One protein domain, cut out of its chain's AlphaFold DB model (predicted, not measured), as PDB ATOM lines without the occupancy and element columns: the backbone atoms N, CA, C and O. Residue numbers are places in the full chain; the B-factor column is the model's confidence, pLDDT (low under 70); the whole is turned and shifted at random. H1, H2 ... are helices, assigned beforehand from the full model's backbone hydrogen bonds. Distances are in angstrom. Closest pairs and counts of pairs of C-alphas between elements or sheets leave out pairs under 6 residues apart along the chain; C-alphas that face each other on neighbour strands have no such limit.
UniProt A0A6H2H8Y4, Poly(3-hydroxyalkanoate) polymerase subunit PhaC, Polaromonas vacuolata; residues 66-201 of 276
ATOM      1  N   PHE A  66     130.252 149.417 159.886       86.75
ATOM      2  CA  PHE A  66     129.569 148.734 160.990       86.75
ATOM      3  C   PHE A  66     130.567 147.964 161.844       86.75
ATOM      4  O   PHE A  66     131.600 147.520 161.348       86.75
ATOM      5  N   TYR A  67     130.284 147.787 163.133       83.81
ATOM      6  CA  TYR A  67     131.100 146.923 163.989       83.81
ATOM      7  C   TYR A  67     130.862 145.444 163.629       83.81
ATOM      8  O   TYR A  67     129.769 144.934 163.892       83.81
ATOM      9  N   PRO A  68     131.855 144.707 163.082       85.69
ATOM     10  CA  PRO A  68     131.626 143.350 162.571       85.69
ATOM     11  C   PRO A  68     131.151 142.371 163.650       85.69
ATOM     12  O   PRO A  68     130.273 141.551 163.406       85.69
ATOM     13  N   GLN A  69     131.681 142.505 164.871       89.56
ATOM     14  CA  GLN A  69     131.286 141.673 166.013       89.56
ATOM     15  C   GLN A  69     129.824 141.903 166.420       89.56
ATOM     16  O   GLN A  69     129.123 140.958 166.774       89.56
ATOM     17  N   MET A  70     129.342 143.151 166.344       88.00
ATOM     18  CA  MET A  70     127.944 143.465 166.643       88.00
ATOM     19  C   MET A  70     127.018 142.913 165.561       88.00
ATOM     20  O   MET A  70     126.014 142.291 165.896       88.00
ATOM     21  N   LEU A  71     127.379 143.064 164.282       87.81
ATOM     22  CA  LEU A  71     126.606 142.489 163.177       87.81
ATOM     23  C   LEU A  71     126.506 140.965 163.278       87.81
ATOM     24  O   LEU A  71     125.421 140.415 163.114       87.81
ATOM     25  N   GLN A  72     127.609 140.289 163.602       90.12
ATOM     26  CA  GLN A  72     127.610 138.840 163.785       90.12
ATOM     27  C   GLN A  72     126.690 138.415 164.937       90.12
ATOM     28  O   GLN A  72     125.931 137.456 164.794       90.12
ATOM     29  N   ARG A  73     126.706 139.147 166.058       92.12
ATOM     30  CA  ARG A  73     125.798 138.897 167.184       92.12
ATOM     31  C   ARG A  73     124.335 139.102 166.793       92.12
ATOM     32  O   ARG A  73     123.514 138.238 167.073       92.12
ATOM     33  N   ILE A  74     124.017 140.202 166.107       90.81
ATOM     34  CA  ILE A  74     122.658 140.487 165.617       90.81
ATOM     35  C   ILE A  74     122.184 139.376 164.678       90.81
ATOM     36  O   ILE A  74     121.052 138.917 164.798       90.81
ATOM     37  N   GLN A  75     123.049 138.908 163.776       90.50
ATOM     38  CA  GLN A  75     122.739 137.814 162.860       90.50
ATOM     39  C   GLN A  75     122.443 136.509 163.612       90.50
ATOM     40  O   GLN A  75     121.448 135.850 163.315       90.50
ATOM     41  N   GLN A  76     123.279 136.138 164.585       92.12
ATOM     42  CA  GLN A  76     123.074 134.933 165.395       92.12
ATOM     43  C   GLN A  76     121.773 135.010 166.202       92.12
ATOM     44  O   GLN A  76     120.958 134.087 166.134       92.12
ATOM     45  N   ASP A  77     121.539 136.134 166.887       90.44
ATOM     46  CA  ASP A  77     120.319 136.373 167.662       90.44
ATOM     47  C   ASP A  77     119.072 136.335 166.761       90.44
ATOM     48  O   ASP A  77     118.051 135.745 167.126       90.44
ATOM     49  N   TYR A  78     119.144 136.933 165.567       91.31
ATOM     50  CA  TYR A  78     118.048 136.938 164.598       91.31
ATOM     51  C   TYR A  78     117.723 135.529 164.100       91.31
ATOM     52  O   TYR A  78     116.551 135.152 164.078       91.31
ATOM     53  N   LEU A  79     118.731 134.729 163.739       91.31
ATOM     54  CA  LEU A  79     118.530 133.347 163.294       91.31
ATOM     55  C   LEU A  79     117.907 132.491 164.400       91.31
ATOM     56  O   LEU A  79     116.926 131.789 164.152       91.31
ATOM     57  N   GLN A  80     118.420 132.593 165.630       90.88
ATOM     58  CA  GLN A  80     117.882 131.862 166.776       90.88
ATOM     59  C   GLN A  80     116.410 132.216 167.027       90.88
ATOM     60  O   GLN A  80     115.564 131.326 167.140       90.88
ATOM     61  N   LYS A  81     116.086 133.514 167.067       86.69
ATOM     62  CA  LYS A  81     114.714 133.992 167.283       86.69
ATOM     63  C   LYS A  81     113.787 133.674 166.110       86.69
ATOM     64  O   LYS A  81     112.613 133.399 166.337       86.69
ATOM     65  N   SER A  82     114.295 133.651 164.879       88.69
ATOM     66  CA  SER A  82     113.523 133.263 163.689       88.69
ATOM     67  C   SER A  82     113.113 131.792 163.745       88.69
ATOM     68  O   SER A  82     111.953 131.466 163.509       88.69
ATOM     69  N   VAL A  83     114.042 130.905 164.120       89.12
ATOM     70  CA  VAL A  83     113.749 129.476 164.320       89.12
ATOM     71  C   VAL A  83     112.761 129.280 165.469       89.12
ATOM     72  O   VAL A  83     111.813 128.509 165.342       89.12
ATOM     73  N   GLN A  84     112.939 130.002 166.579       87.38
ATOM     74  CA  GLN A  84     112.002 129.962 167.700       87.38
ATOM     75  C   GLN A  84     110.593 130.391 167.273       87.38
ATOM     76  O   GLN A  84     109.629 129.682 167.561       87.38
ATOM     77  N   LEU A  85     110.477 131.511 166.556       86.38
ATOM     78  CA  LEU A  85     109.206 132.014 166.042       86.38
ATOM     79  C   LEU A  85     108.550 131.012 165.081       86.38
ATOM     80  O   LEU A  85     107.354 130.751 165.184       86.38
ATOM     81  N   TRP A  86     109.334 130.408 164.185       84.19
ATOM     82  CA  TRP A  86     108.850 129.372 163.276       84.19
ATOM     83  C   TRP A  86     108.298 128.162 164.033       84.19
ATOM     84  O   TRP A  86     107.169 127.741 163.794       84.19
ATOM     85  N   ASN A  87     109.046 127.645 165.005       83.31
ATOM     86  CA  ASN A  87     108.618 126.492 165.794       83.31
ATOM     87  C   ASN A  87     107.353 126.797 166.608       83.31
ATOM     88  O   ASN A  87     106.478 125.945 166.720       83.31
ATOM     89  N   GLN A  88     107.219 128.014 167.136       78.06
ATOM     90  CA  GLN A  88     106.026 128.468 167.861       78.06
ATOM     91  C   GLN A  88     104.805 128.690 166.958       78.06
ATOM     92  O   GLN A  88     103.679 128.684 167.450       78.06
ATOM     93  N   SER A  89     105.009 128.890 165.654       74.69
ATOM     94  CA  SER A  89     103.918 129.027 164.682       74.69
ATOM     95  C   SER A  89     103.265 127.688 164.312       74.69
ATOM     96  O   SER A  89     102.162 127.669 163.766       74.69
ATOM     97  N   LEU A  90     103.918 126.564 164.635       71.19
ATOM     98  CA  LEU A  90     103.380 125.231 164.392       71.19
ATOM     99  C   LEU A  90     102.254 124.908 165.399       71.19
ATOM    100  O   LEU A  90     102.443 125.101 166.602       71.19
ATOM    101  N   PRO A  91     101.109 124.354 164.950       59.25
ATOM    102  CA  PRO A  91      99.942 124.101 165.805       59.25
ATOM    103  C   PRO A  91     100.175 123.120 166.968       59.25
ATOM    104  O   PRO A  91      99.319 122.989 167.835       59.25
ATOM    105  N   THR A  92     101.305 122.408 166.988       54.31
ATOM    106  CA  THR A  92     101.667 121.401 168.001       54.31
ATOM    107  C   THR A  92     102.513 121.955 169.150       54.31
ATOM    108  O   THR A  92     102.980 121.192 169.992       54.31
ATOM    109  N   SER A  93     102.783 123.257 169.157       51.66
ATOM    110  CA  SER A  93     103.738 123.867 170.077       51.66
ATOM    111  C   SER A  93     103.024 124.503 171.273       51.66
ATOM    112  O   SER A  93     102.582 125.643 171.191       51.66
ATOM    113  N   ASP A  94     103.014 123.816 172.421       47.06
ATOM    114  CA  ASP A  94     102.622 124.339 173.754       47.06
ATOM    115  C   ASP A  94     103.601 125.406 174.305       47.06
ATOM    116  O   ASP A  94     103.719 125.641 175.508       47.06
ATOM    117  N   SER A  95     104.369 126.057 173.429       43.16
ATOM    118  CA  SER A  95     105.373 127.029 173.843       43.16
ATOM    119  C   SER A  95     104.715 128.368 174.179       43.16
ATOM    120  O   SER A  95     103.967 128.899 173.352       43.16
ATOM    121  N   PRO A  96     105.011 128.956 175.354       41.31
ATOM    122  CA  PRO A  96     104.485 130.263 175.712       41.31
ATOM    123  C   PRO A  96     104.884 131.290 174.648       41.31
ATOM    124  O   PRO A  96     106.010 131.275 174.140       41.31
ATOM    125  N   ALA A  97     103.934 132.161 174.293       44.81
ATOM    126  CA  ALA A  97     104.175 133.254 173.360       44.81
ATOM    127  C   ALA A  97     105.414 134.041 173.822       44.81
ATOM    128  O   ALA A  97     105.567 134.257 175.028       44.81
ATOM    129  N   PRO A  98     106.302 134.457 172.904       42.06
ATOM    130  CA  PRO A  98     107.492 135.182 173.292       42.06
ATOM    131  C   PRO A  98     107.036 136.472 173.968       42.06
ATOM    132  O   PRO A  98     106.349 137.301 173.369       42.06
ATOM    133  N   THR A  99     107.382 136.609 175.243       40.25
ATOM    134  CA  THR A  99     107.215 137.844 175.994       40.25
ATOM    135  C   THR A  99     108.174 138.853 175.388       40.25
ATOM    136  O   THR A  99     109.352 138.899 175.739       40.25
ATOM    137  N   ALA A 100     107.693 139.618 174.410       46.34
ATOM    138  CA  ALA A 100     108.358 140.843 174.018       46.34
ATOM    139  C   ALA A 100     108.397 141.733 175.265       46.34
ATOM    140  O   ALA A 100     107.349 142.142 175.772       46.34
ATOM    141  N   ASP A 101     109.596 141.984 175.788       46.25
ATOM    142  CA  ASP A 101     109.812 143.021 176.786       46.25
ATOM    143  C   ASP A 101     109.284 144.333 176.192       46.25
ATOM    144  O   ASP A 101     109.871 144.902 175.272       46.25
ATOM    145  N   LYS A 102     108.121 144.758 176.706       54.06
ATOM    146  CA  LYS A 102     107.167 145.727 176.132       54.06
ATOM    147  C   LYS A 102     106.385 145.173 174.934       54.06
ATOM    148  O   LYS A 102     106.816 145.243 173.787       54.06
ATOM    149  N   VAL A 103     105.163 144.715 175.209       62.88
ATOM    150  CA  VAL A 103     104.130 144.503 174.185       62.88
ATOM    151  C   VAL A 103     103.922 145.827 173.443       62.88
ATOM    152  O   VAL A 103     103.500 146.817 174.047       62.88
ATOM    153  N   ASP A 104     104.254 145.870 172.150       82.88
ATOM    154  CA  ASP A 104     103.921 147.007 171.291       82.88
ATOM    155  C   ASP A 104     102.397 147.194 171.317       82.88
ATOM    156  O   ASP A 104     101.634 146.274 171.009       82.88
ATOM    157  N   LYS A 105     101.951 148.392 171.721       86.12
ATOM    158  CA  LYS A 105     100.532 148.719 171.909       86.12
ATOM    159  C   LYS A 105      99.699 148.457 170.650       86.12
ATOM    160  O   LYS A 105      98.510 148.183 170.776       86.12
ATOM    161  N   ARG A 106     100.314 148.504 169.461       86.25
ATOM    162  CA  ARG A 106      99.661 148.220 168.170       86.25
ATOM    163  C   ARG A 106      99.132 146.790 168.060       86.25
ATOM    164  O   ARG A 106      98.201 146.562 167.300       86.25
ATOM    165  N   PHE A 107      99.704 145.850 168.813       89.56
ATOM    166  CA  PHE A 107      99.341 144.427 168.786       89.56
ATOM    167  C   PHE A 107      98.765 143.945 170.128       89.56
ATOM    168  O   PHE A 107      98.732 142.747 170.400       89.56
ATOM    169  N   ALA A 108      98.338 144.870 170.996       85.94
ATOM    170  CA  ALA A 108      97.859 144.545 172.340       85.94
ATOM    171  C   ALA A 108      96.422 143.994 172.369       85.94
ATOM    172  O   ALA A 108      96.024 143.364 173.349       85.94
ATOM    173  N   ALA A 109      95.629 144.243 171.324       86.50
ATOM    174  CA  ALA A 109      94.241 143.809 171.284       86.50
ATOM    175  C   ALA A 109      94.119 142.276 171.117       86.50
ATOM    176  O   ALA A 109      94.943 141.664 170.430       86.50
ATOM    177  N   PRO A 110      93.083 141.631 171.695       85.94
ATOM    178  CA  PRO A 110      92.945 140.169 171.675       85.94
ATOM    179  C   PRO A 110      92.939 139.551 170.273       85.94
ATOM    180  O   PRO A 110      93.476 138.460 170.085       85.94
ATOM    181  N   ALA A 111      92.408 140.269 169.275       85.56
ATOM    182  CA  ALA A 111      92.318 139.800 167.892       85.56
ATOM    183  C   ALA A 111      93.687 139.418 167.298       85.56
ATOM    184  O   ALA A 111      93.778 138.482 166.504       85.56
ATOM    185  N   TRP A 112      94.761 140.094 167.723       87.06
ATOM    186  CA  TRP A 112      96.129 139.794 167.291       87.06
ATOM    187  C   TRP A 112      96.660 138.466 167.831       87.06
ATOM    188  O   TRP A 112      97.532 137.876 167.204       87.06
ATOM    189  N   ASN A 113      96.140 137.982 168.962       82.88
ATOM    190  CA  ASN A 113      96.535 136.703 169.559       82.88
ATOM    191  C   ASN A 113      95.603 135.547 169.174       82.88
ATOM    192  O   ASN A 113      96.054 134.404 169.136       82.88
ATOM    193  N   GLU A 114      94.329 135.839 168.896       83.00
ATOM    194  CA  GLU A 114      93.319 134.857 168.480       83.00
ATOM    195  C   GLU A 114      93.583 134.316 167.064       83.00
ATOM    196  O   GLU A 114      93.349 133.138 166.804       83.00
ATOM    197  N   ASN A 115      94.092 135.154 166.153       81.69
ATOM    198  CA  ASN A 115      94.415 134.753 164.783       81.69
ATOM    199  C   ASN A 115      95.901 134.342 164.666       81.69
ATOM    200  O   ASN A 115      96.776 135.204 164.790       81.69
ATOM    201  N   PRO A 116      96.218 133.065 164.356       83.56
ATOM    202  CA  PRO A 116      97.600 132.594 164.235       83.56
ATOM    203  C   PRO A 116      98.430 133.347 163.186       83.56
ATOM    204  O   PRO A 116      99.615 133.593 163.404       83.56
ATOM    205  N   VAL A 117      97.814 133.756 162.070       85.00
ATOM    206  CA  VAL A 117      98.484 134.508 160.997       85.00
ATOM    207  C   VAL A 117      98.823 135.918 161.471       85.00
ATOM    208  O   VAL A 117      99.951 136.373 161.286       85.00
ATOM    209  N   SER A 118      97.884 136.600 162.131       86.75
ATOM    210  CA  SER A 118      98.115 137.939 162.687       86.75
ATOM    211  C   SER A 118      99.161 137.921 163.800       86.75
ATOM    212  O   SER A 118     100.033 138.790 163.833       86.75
ATOM    213  N   LYS A 119      99.125 136.900 164.664       85.62
ATOM    214  CA  LYS A 119     100.107 136.692 165.731       85.62
ATOM    215  C   LYS A 119     101.511 136.499 165.167       85.62
ATOM    216  O   LYS A 119     102.455 137.147 165.619       85.62
ATOM    217  N   PHE A 120     101.643 135.645 164.152       86.62
ATOM    218  CA  PHE A 120     102.909 135.428 163.459       86.62
ATOM    219  C   PHE A 120     103.395 136.700 162.757       86.62
ATOM    220  O   PHE A 120     104.556 137.067 162.910       86.62
ATOM    221  N   ALA A 121     102.514 137.415 162.048       87.75
ATOM    222  CA  ALA A 121     102.863 138.654 161.355       87.75
ATOM    223  C   ALA A 121     103.360 139.744 162.319       87.75
ATOM    224  O   ALA A 121     104.373 140.388 162.044       87.75
ATOM    225  N   ALA A 122     102.694 139.921 163.465       89.38
ATOM    226  CA  ALA A 122     103.120 140.855 164.505       89.38
ATOM    227  C   ALA A 122     104.487 140.467 165.092       89.38
ATOM    228  O   ALA A 122     105.383 141.304 165.194       89.38
ATOM    229  N   ALA A 123     104.682 139.190 165.425       87.81
ATOM    230  CA  ALA A 123     105.945 138.706 165.974       87.81
ATOM    231  C   ALA A 123     107.105 138.790 164.962       87.81
ATOM    232  O   ALA A 123     108.210 139.194 165.326       87.81
ATOM    233  N   ALA A 124     106.852 138.482 163.688       88.94
ATOM    234  CA  ALA A 124     107.827 138.625 162.610       88.94
ATOM    235  C   ALA A 124     108.196 140.096 162.378       88.94
ATOM    236  O   ALA A 124     109.373 140.417 162.215       88.94
ATOM    237  N   TYR A 125     107.215 141.003 162.407       91.31
ATOM    238  CA  TYR A 125     107.462 142.441 162.346       91.31
ATOM    239  C   TYR A 125     108.367 142.894 163.500       91.31
ATOM    240  O   TYR A 125     109.417 143.475 163.243       91.31
ATOM    241  N   LEU A 126     108.032 142.553 164.751       90.88
ATOM    242  CA  LEU A 126     108.816 142.957 165.925       90.88
ATOM    243  C   LEU A 126     110.249 142.410 165.899       90.88
ATOM    244  O   LEU A 126     111.191 143.124 166.248       90.88
ATOM    245  N   LEU A 127     110.427 141.162 165.456       90.31
ATOM    246  CA  LEU A 127     111.747 140.558 165.295       90.31
ATOM    247  C   LEU A 127     112.595 141.326 164.270       90.31
ATOM    248  O   LEU A 127     113.741 141.676 164.556       90.31
ATOM    249  N   ASN A 128     112.017 141.638 163.108       90.00
ATOM    250  CA  ASN A 128     112.681 142.420 162.066       90.00
ATOM    251  C   ASN A 128     112.995 143.845 162.531       90.00
ATOM    252  O   ASN A 128     114.114 144.319 162.337       90.00
ATOM    253  N   SER A 129     112.051 144.511 163.202       90.56
ATOM    254  CA  SER A 129     112.263 145.846 163.765       90.56
ATOM    255  C   SER A 129     113.413 145.849 164.768       90.56
ATOM    256  O   SER A 129     114.293 146.700 164.683       90.56
ATOM    257  N   SER A 130     113.466 144.872 165.680       90.69
ATOM    258  CA  SER A 130     114.555 144.766 166.656       90.69
ATOM    259  C   SER A 130     115.913 144.537 165.992       90.69
ATOM    260  O   SER A 130     116.906 145.097 166.454       90.69
ATOM    261  N   ALA A 131     115.977 143.729 164.930       90.88
ATOM    262  CA  ALA A 131     117.222 143.469 164.212       90.88
ATOM    263  C   ALA A 131     117.710 144.704 163.441       90.88
ATOM    264  O   ALA A 131     118.879 145.066 163.546       90.88
ATOM    265  N   LEU A 132     116.813 145.391 162.725       90.81
ATOM    266  CA  LEU A 132     117.137 146.625 162.001       90.81
ATOM    267  C   LEU A 132     117.593 147.739 162.949       90.81
ATOM    268  O   LEU A 132     118.567 148.431 162.658       90.81
ATOM    269  N   MET A 133     116.942 147.872 164.106       92.06
ATOM    270  CA  MET A 133     117.360 148.816 165.145       92.06
ATOM    271  C   MET A 133     118.730 148.461 165.722       92.06
ATOM    272  O   MET A 133     119.578 149.338 165.853       92.06
ATOM    273  N   GLY A 134     118.991 147.175 165.975       90.88
ATOM    274  CA  GLY A 134     120.318 146.715 166.382       90.88
ATOM    275  C   GLY A 134     121.397 147.038 165.343       90.88
ATOM    276  O   GLY A 134     122.496 147.443 165.707       90.88
ATOM    277  N   MET A 135     121.090 146.916 164.047       89.69
ATOM    278  CA  MET A 135     122.024 147.294 162.979       89.69
ATOM    279  C   MET A 135     122.266 148.804 162.925       89.69
ATOM    280  O   MET A 135     123.402 149.220 162.704       89.69
ATOM    281  N   ALA A 136     121.232 149.619 163.159       89.62
ATOM    282  CA  ALA A 136     121.383 151.067 163.267       89.62
ATOM    283  C   ALA A 136     122.293 151.456 164.444       89.62
ATOM    284  O   ALA A 136     123.152 152.325 164.294       89.62
ATOM    285  N   ASP A 137     122.162 150.765 165.579       88.62
ATOM    286  CA  ASP A 137     123.008 150.973 166.759       88.62
ATOM    287  C   ASP A 137     124.452 150.468 166.535       88.62
ATOM    288  O   ASP A 137     125.406 151.036 167.068       88.62
ATOM    289  N   ALA A 138     124.641 149.442 165.696       88.69
ATOM    290  CA  ALA A 138     125.950 148.903 165.312       88.69
ATOM    291  C   ALA A 138     126.686 149.729 164.236       88.69
ATOM    292  O   ALA A 138     127.823 149.391 163.876       88.69
ATOM    293  N   ALA A 139     126.059 150.782 163.703       88.50
ATOM    294  CA  ALA A 139     126.680 151.666 162.728       88.50
ATOM    295  C   ALA A 139     127.808 152.490 163.370       88.50
ATOM    296  O   ALA A 139     127.660 153.115 164.424       88.50
ATOM    297  N   GLN A 140     128.959 152.509 162.707       84.31
ATOM    298  CA  GLN A 140     130.083 153.363 163.054       84.31
ATOM    299  C   GLN A 140     129.805 154.785 162.562       84.31
ATOM    300  O   GLN A 140     129.291 154.993 161.465       84.31
ATOM    301  N   GLY A 141     130.170 155.772 163.373       82.88
ATOM    302  CA  GLY A 141     129.963 157.179 163.055       82.88
ATOM    303  C   GLY A 141     129.861 158.033 164.308       82.88
ATOM    304  O   GLY A 141     129.960 157.542 165.437       82.88
ATOM    305  N   ASP A 142     129.662 159.327 164.105       86.25
ATOM    306  CA  ASP A 142     129.298 160.246 165.170       86.25
ATOM    307  C   ASP A 142     127.847 160.012 165.625       86.25
ATOM    308  O   ASP A 142     127.017 159.434 164.916       86.25
ATOM    309  N   GLU A 143     127.529 160.482 166.832       88.00
ATOM    310  CA  GLU A 143     126.213 160.280 167.450       88.00
ATOM    311  C   GLU A 143     125.068 160.820 166.580       88.00
ATOM    312  O   GLU A 143     124.009 160.206 166.481       88.00
ATOM    313  N   LYS A 144     125.296 161.933 165.873       86.06
ATOM    314  CA  LYS A 144     124.297 162.537 164.988       86.06
ATOM    315  C   LYS A 144     123.964 161.634 163.801       86.06
ATOM    316  O   LYS A 144     122.797 161.542 163.420       86.06
ATOM    317  N   THR A 145     124.961 160.975 163.213       83.25
ATOM    318  CA  THR A 145     124.746 160.047 162.096       83.25
ATOM    319  C   THR A 145     124.006 158.796 162.559       83.25
ATOM    320  O   THR A 145     123.025 158.412 161.918       83.25
ATOM    321  N   ARG A 146     124.377 158.222 163.714       86.12
ATOM    322  CA  ARG A 146     123.622 157.111 164.322       86.12
ATOM    323  C   ARG A 146     122.177 157.497 164.631       86.12
ATOM    324  O   ARG A 146     121.268 156.763 164.262       86.12
ATOM    325  N   ALA A 147     121.943 158.666 165.228       88.00
ATOM    326  CA  ALA A 147     120.597 159.148 165.539       88.00
ATOM    327  C   ALA A 147     119.731 159.327 164.280       88.00
ATOM    328  O   ALA A 147     118.556 158.966 164.279       88.00
ATOM    329  N   ARG A 148     120.309 159.834 163.182       86.75
ATOM    330  CA  ARG A 148     119.617 159.935 161.884       86.75
ATOM    331  C   ARG A 148     119.268 158.568 161.308       86.75
ATOM    332  O   ARG A 148     118.153 158.392 160.827       86.75
ATOM    333  N   LEU A 149     120.200 157.616 161.363       88.81
ATOM    334  CA  LEU A 149     119.964 156.251 160.897       88.81
ATOM    335  C   LEU A 149     118.869 155.574 161.721       88.81
ATOM    336  O   LEU A 149     117.935 155.008 161.160       88.81
ATOM    337  N   ARG A 150     118.947 155.704 163.047       90.56
ATOM    338  CA  ARG A 150     117.941 155.212 163.983       90.56
ATOM    339  C   ARG A 150     116.563 155.777 163.660       90.56
ATOM    340  O   ARG A 150     115.625 155.013 163.471       90.56
ATOM    341  N   PHE A 151     116.461 157.096 163.513       89.88
ATOM    342  CA  PHE A 151     115.213 157.755 163.143       89.88
ATOM    343  C   PHE A 151     114.673 157.241 161.803       89.88
ATOM    344  O   PHE A 151     113.495 156.919 161.706       89.88
ATOM    345  N   ALA A 152     115.520 157.105 160.778       88.88
ATOM    346  CA  ALA A 152     115.098 156.587 159.478       88.88
ATOM    347  C   ALA A 152     114.554 155.150 159.570       88.88
ATOM    348  O   ALA A 152     113.509 154.852 158.990       88.88
ATOM    349  N   VAL A 153     115.217 154.276 160.335       90.06
ATOM    350  CA  VAL A 153     114.751 152.904 160.586       90.06
ATOM    351  C   VAL A 153     113.437 152.903 161.367       90.06
ATOM    352  O   VAL A 153     112.513 152.182 160.991       90.06
ATOM    353  N   GLU A 154     113.316 153.726 162.409       90.25
ATOM    354  CA  GLU A 154     112.081 153.876 163.187       90.25
ATOM    355  C   GLU A 154     110.914 154.331 162.300       90.25
ATOM    356  O   GLU A 154     109.831 153.752 162.385       90.25
ATOM    357  N   GLN A 155     111.125 155.307 161.410       90.12
ATOM    358  CA  GLN A 155     110.100 155.774 160.470       90.12
ATOM    359  C   GLN A 155     109.704 154.691 159.465       90.12
ATOM    360  O   GLN A 155     108.516 154.463 159.234       90.12
ATOM    361  N   TRP A 156     110.684 153.986 158.898       89.06
ATOM    362  CA  TRP A 156     110.427 152.897 157.960       89.06
ATOM    363  C   TRP A 156     109.620 151.766 158.613       89.06
ATOM    364  O   TRP A 156     108.612 151.323 158.063       89.06
ATOM    365  N   MET A 157     110.005 151.353 159.822       88.94
ATOM    366  CA  MET A 157     109.279 150.348 160.605       88.94
ATOM    367  C   MET A 157     107.891 150.825 161.013       88.94
ATOM    368  O   MET A 157     106.918 150.083 160.882       88.94
ATOM    369  N   ALA A 158     107.758 152.082 161.433       88.12
ATOM    370  CA  ALA A 158     106.458 152.655 161.735       88.12
ATOM    371  C   ALA A 158     105.518 152.628 160.522       88.12
ATOM    372  O   ALA A 158     104.346 152.298 160.695       88.12
ATOM    373  N   ALA A 159     106.022 152.914 159.319       88.31
ATOM    374  CA  ALA A 159     105.249 152.881 158.081       88.31
ATOM    375  C   ALA A 159     104.897 151.453 157.631       88.31
ATOM    376  O   ALA A 159     103.783 151.214 157.164       88.31
ATOM    377  N   SER A 160     105.805 150.490 157.810       88.75
ATOM    378  CA  SER A 160     105.611 149.100 157.380       88.75
ATOM    379  C   SER A 160     104.812 148.237 158.364       88.75
ATOM    380  O   SER A 160     104.672 147.035 158.140       88.75
ATOM    381  N   ALA A 161     104.341 148.798 159.479       90.44
ATOM    382  CA  ALA A 161     103.637 148.037 160.503       90.44
ATOM    383  C   ALA A 161     102.369 147.362 159.930       90.44
ATOM    384  O   ALA A 161     101.562 148.039 159.289       90.44
ATOM    385  N   PRO A 162     102.126 146.060 160.199       89.31
ATOM    386  CA  PRO A 162     100.942 145.348 159.701       89.31
ATOM    387  C   PRO A 162      99.615 146.017 160.086       89.31
ATOM    388  O   PRO A 162      98.642 145.957 159.338       89.31
ATOM    389  N   SER A 163      99.586 146.708 161.229       89.62
ATOM    390  CA  SER A 163      98.435 147.473 161.714       89.62
ATOM    391  C   SER A 163      97.997 148.598 160.771       89.62
ATOM    392  O   SER A 163      96.843 149.016 160.835       89.62
ATOM    393  N   ASN A 164      98.880 149.081 159.893       90.75
ATOM    394  CA  ASN A 164      98.583 150.184 158.974       90.75
ATOM    395  C   ASN A 164      97.756 149.741 157.761       90.75
ATOM    396  O   ASN A 164      97.213 150.580 157.046       90.75
ATOM    397  N   PHE A 165      97.651 148.434 157.510       88.38
ATOM    398  CA  PHE A 165      96.998 147.899 156.322       88.38
ATOM    399  C   PHE A 165      95.727 147.154 156.713       88.38
ATOM    400  O   PHE A 165      95.783 146.172 157.451       88.38
ATOM    401  N   LEU A 166      94.581 147.565 156.162       86.62
ATOM    402  CA  LEU A 166      93.274 146.953 156.446       86.62
ATOM    403  C   LEU A 166      93.288 145.422 156.280       86.62
ATOM    404  O   LEU A 166      92.735 144.703 157.105       86.62
ATOM    405  N   ALA A 167      93.970 144.930 155.242       85.75
ATOM    406  CA  ALA A 167      94.072 143.505 154.931       85.75
ATOM    407  C   ALA A 167      94.895 142.692 155.948       85.75
ATOM    408  O   ALA A 167      94.757 141.474 156.002       85.75
ATOM    409  N   LEU A 168      95.758 143.342 156.735       86.31
ATOM    410  CA  LEU A 168      96.643 142.692 157.713       86.31
ATOM    411  C   LEU A 168      96.270 143.031 159.163       86.31
ATOM    412  O   LEU A 168      96.690 142.338 160.086       86.31
ATOM    413  N   ASN A 169      95.459 144.068 159.369       91.62
ATOM    414  CA  ASN A 169      95.036 144.521 160.682       91.62
ATOM    415  C   ASN A 169      93.970 143.575 161.268       91.62
ATOM    416  O   ASN A 169      92.848 143.498 160.762       91.62
ATOM    417  N   ALA A 170      94.329 142.864 162.339       90.06
ATOM    418  CA  ALA A 170      93.460 141.878 162.981       90.06
ATOM    419  C   ALA A 170      92.199 142.508 163.596       90.06
ATOM    420  O   ALA A 170      91.113 141.940 163.488       90.06
ATOM    421  N   ASP A 171      92.325 143.696 164.188       89.12
ATOM    422  CA  ASP A 171      91.206 144.413 164.804       89.12
ATOM    423  C   ASP A 171      90.196 144.862 163.749       89.12
ATOM    424  O   ASP A 171      88.988 144.683 163.909       89.12
ATOM    425  N   ALA A 172      90.692 145.392 162.630       89.94
ATOM    426  CA  ALA A 172      89.851 145.834 161.530       89.94
ATOM    427  C   ALA A 172      89.144 144.654 160.847       89.94
ATOM    428  O   ALA A 172      87.949 144.742 160.557       89.94
ATOM    429  N   GLN A 173      89.842 143.529 160.653       89.69
ATOM    430  CA  GLN A 173      89.246 142.296 160.134       89.69
ATOM    431  C   GLN A 173      88.170 141.747 161.074       89.69
ATOM    432  O   GLN A 173      87.057 141.467 160.627       89.69
ATOM    433  N   LYS A 174      88.462 141.651 162.380       90.06
ATOM    434  CA  LYS A 174      87.492 141.215 163.392       90.06
ATOM    435  C   LYS A 174      86.256 142.109 163.379       90.06
ATOM    436  O   LYS A 174      85.140 141.610 163.264       90.06
ATOM    437  N   LYS A 175      86.446 143.432 163.378       90.75
ATOM    438  CA  LYS A 175      85.336 144.389 163.346       90.75
ATOM    439  C   LYS A 175      84.520 144.302 162.057       90.75
ATOM    440  O   LYS A 175      83.296 144.418 162.102       90.75
ATOM    441  N   ALA A 176      85.168 144.105 160.912       90.62
ATOM    442  CA  ALA A 176      84.478 143.908 159.641       90.62
ATOM    443  C   ALA A 176      83.615 142.640 159.662       90.62
ATOM    444  O   ALA A 176      82.478 142.683 159.210       90.62
ATOM    445  N   ILE A 177      84.108 141.541 160.240       90.25
ATOM    446  CA  ILE A 177      83.339 140.296 160.385       90.25
ATOM    447  C   ILE A 177      82.156 140.495 161.343       90.25
ATOM    448  O   ILE A 177      81.022 140.188 160.981       90.25
ATOM    449  N   GLU A 178      82.394 141.063 162.529       92.25
ATOM    450  CA  GLU A 178      81.360 141.316 163.548       92.25
ATOM    451  C   GLU A 178      80.238 142.227 163.040       92.25
ATOM    452  O   GLU A 178      79.073 142.036 163.379       92.25
ATOM    453  N   THR A 179      80.583 143.219 162.217       91.69
ATOM    454  CA  THR A 179      79.626 144.182 161.649       91.69
ATOM    455  C   THR A 179      79.136 143.802 160.253       91.69
ATOM    456  O   THR A 179      78.482 144.611 159.599       91.69
ATOM    457  N   GLN A 180      79.476 142.605 159.760       90.94
ATOM    458  CA  GLN A 180      79.140 142.144 158.406       90.94
ATOM    459  C   GLN A 180      79.533 143.151 157.303       90.94
ATOM    460  O   GLN A 180      78.849 143.302 156.294       90.94
ATOM    461  N   GLY A 181      80.643 143.865 157.501       88.38
ATOM    462  CA  GLY A 181      81.188 144.857 156.576       88.38
ATOM    463  C   GLY A 181      80.660 146.282 156.762       88.38
ATOM    464  O   GLY A 181      81.186 147.196 156.123       88.38
ATOM    465  N   GLN A 182      79.692 146.521 157.655       91.56
ATOM    466  CA  GLN A 182      79.156 147.867 157.899       91.56
ATOM    467  C   GLN A 182      80.244 148.848 158.369       91.56
ATOM    468  O   GLN A 182      80.232 150.011 157.965       91.56
ATOM    469  N   SER A 183      81.224 148.388 159.157       91.06
ATOM    470  CA  SER A 183      82.351 149.226 159.595       91.06
ATOM    471  C   SER A 183      83.189 149.767 158.431       91.06
ATOM    472  O   SER A 183      83.615 150.920 158.467       91.06
ATOM    473  N   ILE A 184      83.390 148.967 157.380       89.50
ATOM    474  CA  ILE A 184      84.130 149.370 156.177       89.50
ATOM    475  C   ILE A 184      83.324 150.411 155.400       89.50
ATOM    476  O   ILE A 184      83.874 151.424 154.973       89.50
ATOM    477  N   GLY A 185      82.014 150.186 155.257       89.56
ATOM    478  CA  GLY A 185      81.108 151.138 154.613       89.56
ATOM    479  C   GLY A 185      81.124 152.504 155.300       89.56
ATOM    480  O   GLY A 185      81.288 153.521 154.629       89.56
ATOM    481  N   GLN A 186      81.042 152.527 156.633       89.75
ATOM    482  CA  GLN A 186      81.123 153.768 157.405       89.75
ATOM    483  C   GLN A 186      82.487 154.453 157.252       89.75
ATOM    484  O   GLN A 186      82.547 155.661 157.042       89.75
ATOM    485  N   GLY A 187      83.585 153.693 157.306       88.69
ATOM    486  CA  GLY A 187      84.929 154.237 157.102       88.69
ATOM    487  C   GLY A 187      85.102 154.893 155.728       88.69
ATOM    488  O   GLY A 187      85.696 155.962 155.632       88.69
ATOM    489  N   MET A 188      84.529 154.302 154.675       89.25
ATOM    490  CA  MET A 188      84.544 154.879 153.328       89.25
ATOM    491  C   MET A 188      83.719 156.169 153.239       89.25
ATOM    492  O   MET A 188      84.146 157.123 152.595       89.25
ATOM    493  N   GLN A 189      82.554 156.223 153.893       89.25
ATOM    494  CA  GLN A 189      81.753 157.450 153.956       89.25
ATOM    495  C   GLN A 189      82.512 158.579 154.658       89.25
ATOM    496  O   GLN A 189      82.543 159.693 154.143       89.25
ATOM    497  N   ASN A 190      83.176 158.276 155.777       88.62
ATOM    498  CA  ASN A 190      84.006 159.246 156.491       88.62
ATOM    499  C   ASN A 190      85.177 159.725 155.617       88.62
ATOM    500  O   ASN A 190      85.403 160.923 155.510       88.62
ATOM    501  N   LEU A 191      85.864 158.812 154.920       86.69
ATOM    502  CA  LEU A 191      86.951 159.166 154.002       86.69
ATOM    503  C   LEU A 191      86.476 160.102 152.880       86.69
ATOM    504  O   LEU A 191      87.143 161.084 152.572       86.69
ATOM    505  N   LEU A 192      85.323 159.811 152.270       89.38
ATOM    506  CA  LEU A 192      84.744 160.661 151.228       89.38
ATOM    507  C   LEU A 192      84.356 162.040 151.767       89.38
ATOM    508  O   LEU A 192      84.550 163.036 151.074       89.38
ATOM    509  N   HIS A 193      83.826 162.098 152.989       87.31
ATOM    510  CA  HIS A 193      83.508 163.352 153.659       87.31
ATOM    511  C   HIS A 193      84.770 164.189 153.914       87.31
ATOM    512  O   HIS A 193      84.829 165.349 153.516       87.31
ATOM    513  N   ASP A 194      85.816 163.582 154.473       87.69
ATOM    514  CA  ASP A 194      87.097 164.245 154.739       87.69
ATOM    515  C   ASP A 194      87.778 164.725 153.447       87.69
ATOM    516  O   ASP A 194      88.323 165.827 153.383       87.69
ATOM    517  N   MET A 195      87.687 163.946 152.363       87.94
ATOM    518  CA  MET A 195      88.177 164.364 151.046       87.94
ATOM    519  C   MET A 195      87.460 165.609 150.510       87.94
ATOM    520  O   MET A 195      88.086 166.407 149.815       87.94
ATOM    521  N   GLN A 196      86.169 165.785 150.813       86.88
ATOM    522  CA  GLN A 196      85.420 166.986 150.426       86.88
ATOM    523  C   GLN A 196      85.834 168.212 151.249       86.88
ATOM    524  O   GLN A 196      85.856 169.315 150.706       86.88
ATOM    525  N   GLN A 197      86.185 168.024 152.523       81.81
ATOM    526  CA  GLN A 197      86.664 169.095 153.408       81.81
ATOM    527  C   GLN A 197      88.140 169.459 153.159       81.81
ATOM    528  O   GLN A 197      88.575 170.568 153.462       81.81
ATOM    529  N   GLY A 198      88.926 168.542 152.587       84.06
ATOM    530  CA  GLY A 198      90.354 168.739 152.316       84.06
ATOM    531  C   GLY A 198      91.266 168.498 153.526       84.06
ATOM    532  O   GLY A 198      92.475 168.711 153.428       84.06
ATOM    533  N   HIS A 199      90.719 168.028 154.649       78.44
ATOM    534  CA  HIS A 199      91.463 167.614 155.837       78.44
ATOM    535  C   HIS A 199      90.776 166.426 156.523       78.44
ATOM    536  O   HIS A 199      89.583 166.197 156.349       78.44
ATOM    537  N   VAL A 200      91.540 165.660 157.307       78.62
ATOM    538  CA  VAL A 200      91.008 164.533 158.088       78.62
ATOM    539  C   VAL A 200      90.296 165.074 159.322       78.62
ATOM    540  O   VAL A 200      90.899 165.813 160.107       78.62
ATOM    541  N   SER A 201      89.033 164.701 159.510       76.00
ATOM    542  CA  SER A 201      88.244 165.138 160.661       76.00
ATOM    543  C   SER A 201      88.597 164.289 161.884       76.00
ATOM    544  O   SER A 201      88.354 163.084 161.916       76.00
TER     545      SER A 201
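Overview. This is residues 66 to 201 of the 276 residues of the protein "Poly(3-hydroxyalkanoate) polymerase subunit PhaC" of Polaromonas vacuolata (UniProt A0A6H2H8Y4). Three long helices, H1, H3 and H4, lie side by side in a flat layer with H3 in the middle, while H5 and H6 make an L beyond one end of H3. The 136 printed residues include six named helices, H1 to H6 in order, and no named strand: all helix. The whole is loose, radius of gyration of the C-alphas 18.8 A, spanning 53 by 46 by 19 A.

Arrangement. H3, residues 116 to 137, the hub, touches H1, residues 68 to 89, opposite ways at a shallow tilt of 5 degrees; the closest C-alphas, Ala 131 and Ile 74, are 6.4 A apart. With residues 129 to 137 alone, H3 touches H4, residues 143 to 159, in a helical hairpin; the closest C-alphas, Ala 136 and Arg 150, are 5.4 A apart. H2, residues 111 to 114, touches H3 only at the corner, closest C-alphas Asn 113 and Lys 119, 5.2 A. H2 touches H5, residues 170 to 178, closest C-alphas Ala 111 and Ala 170, 5.5 A. H6, residues 182 to 197, touches H5 only at the corner, closest C-alphas Ser 183 and Ala 176, 5.7 A, at a steep tilt of 67 degrees. Every O i to N i+4 pair is within hydrogen-bond range in H1, H3, H4, H5 and H6; H2 is too short for one.

Along the chain. H1, 31.3 A long, begins at C-alpha 68 (131.626, 143.350, 162.571). H3 is 31.5 A and H4 24.1 A long. H6, 23.0 A long, ends at C-alpha 197 (86.664, 169.095, 153.408).

Size, cuts and confidence. The farthest C-alphas, Gln 69 and Gln 196, are 54.7 A apart. The printed part has no cut. The link H1 to H2 is long, 21 residues; residues 91 to 103 have pLDDT under 70.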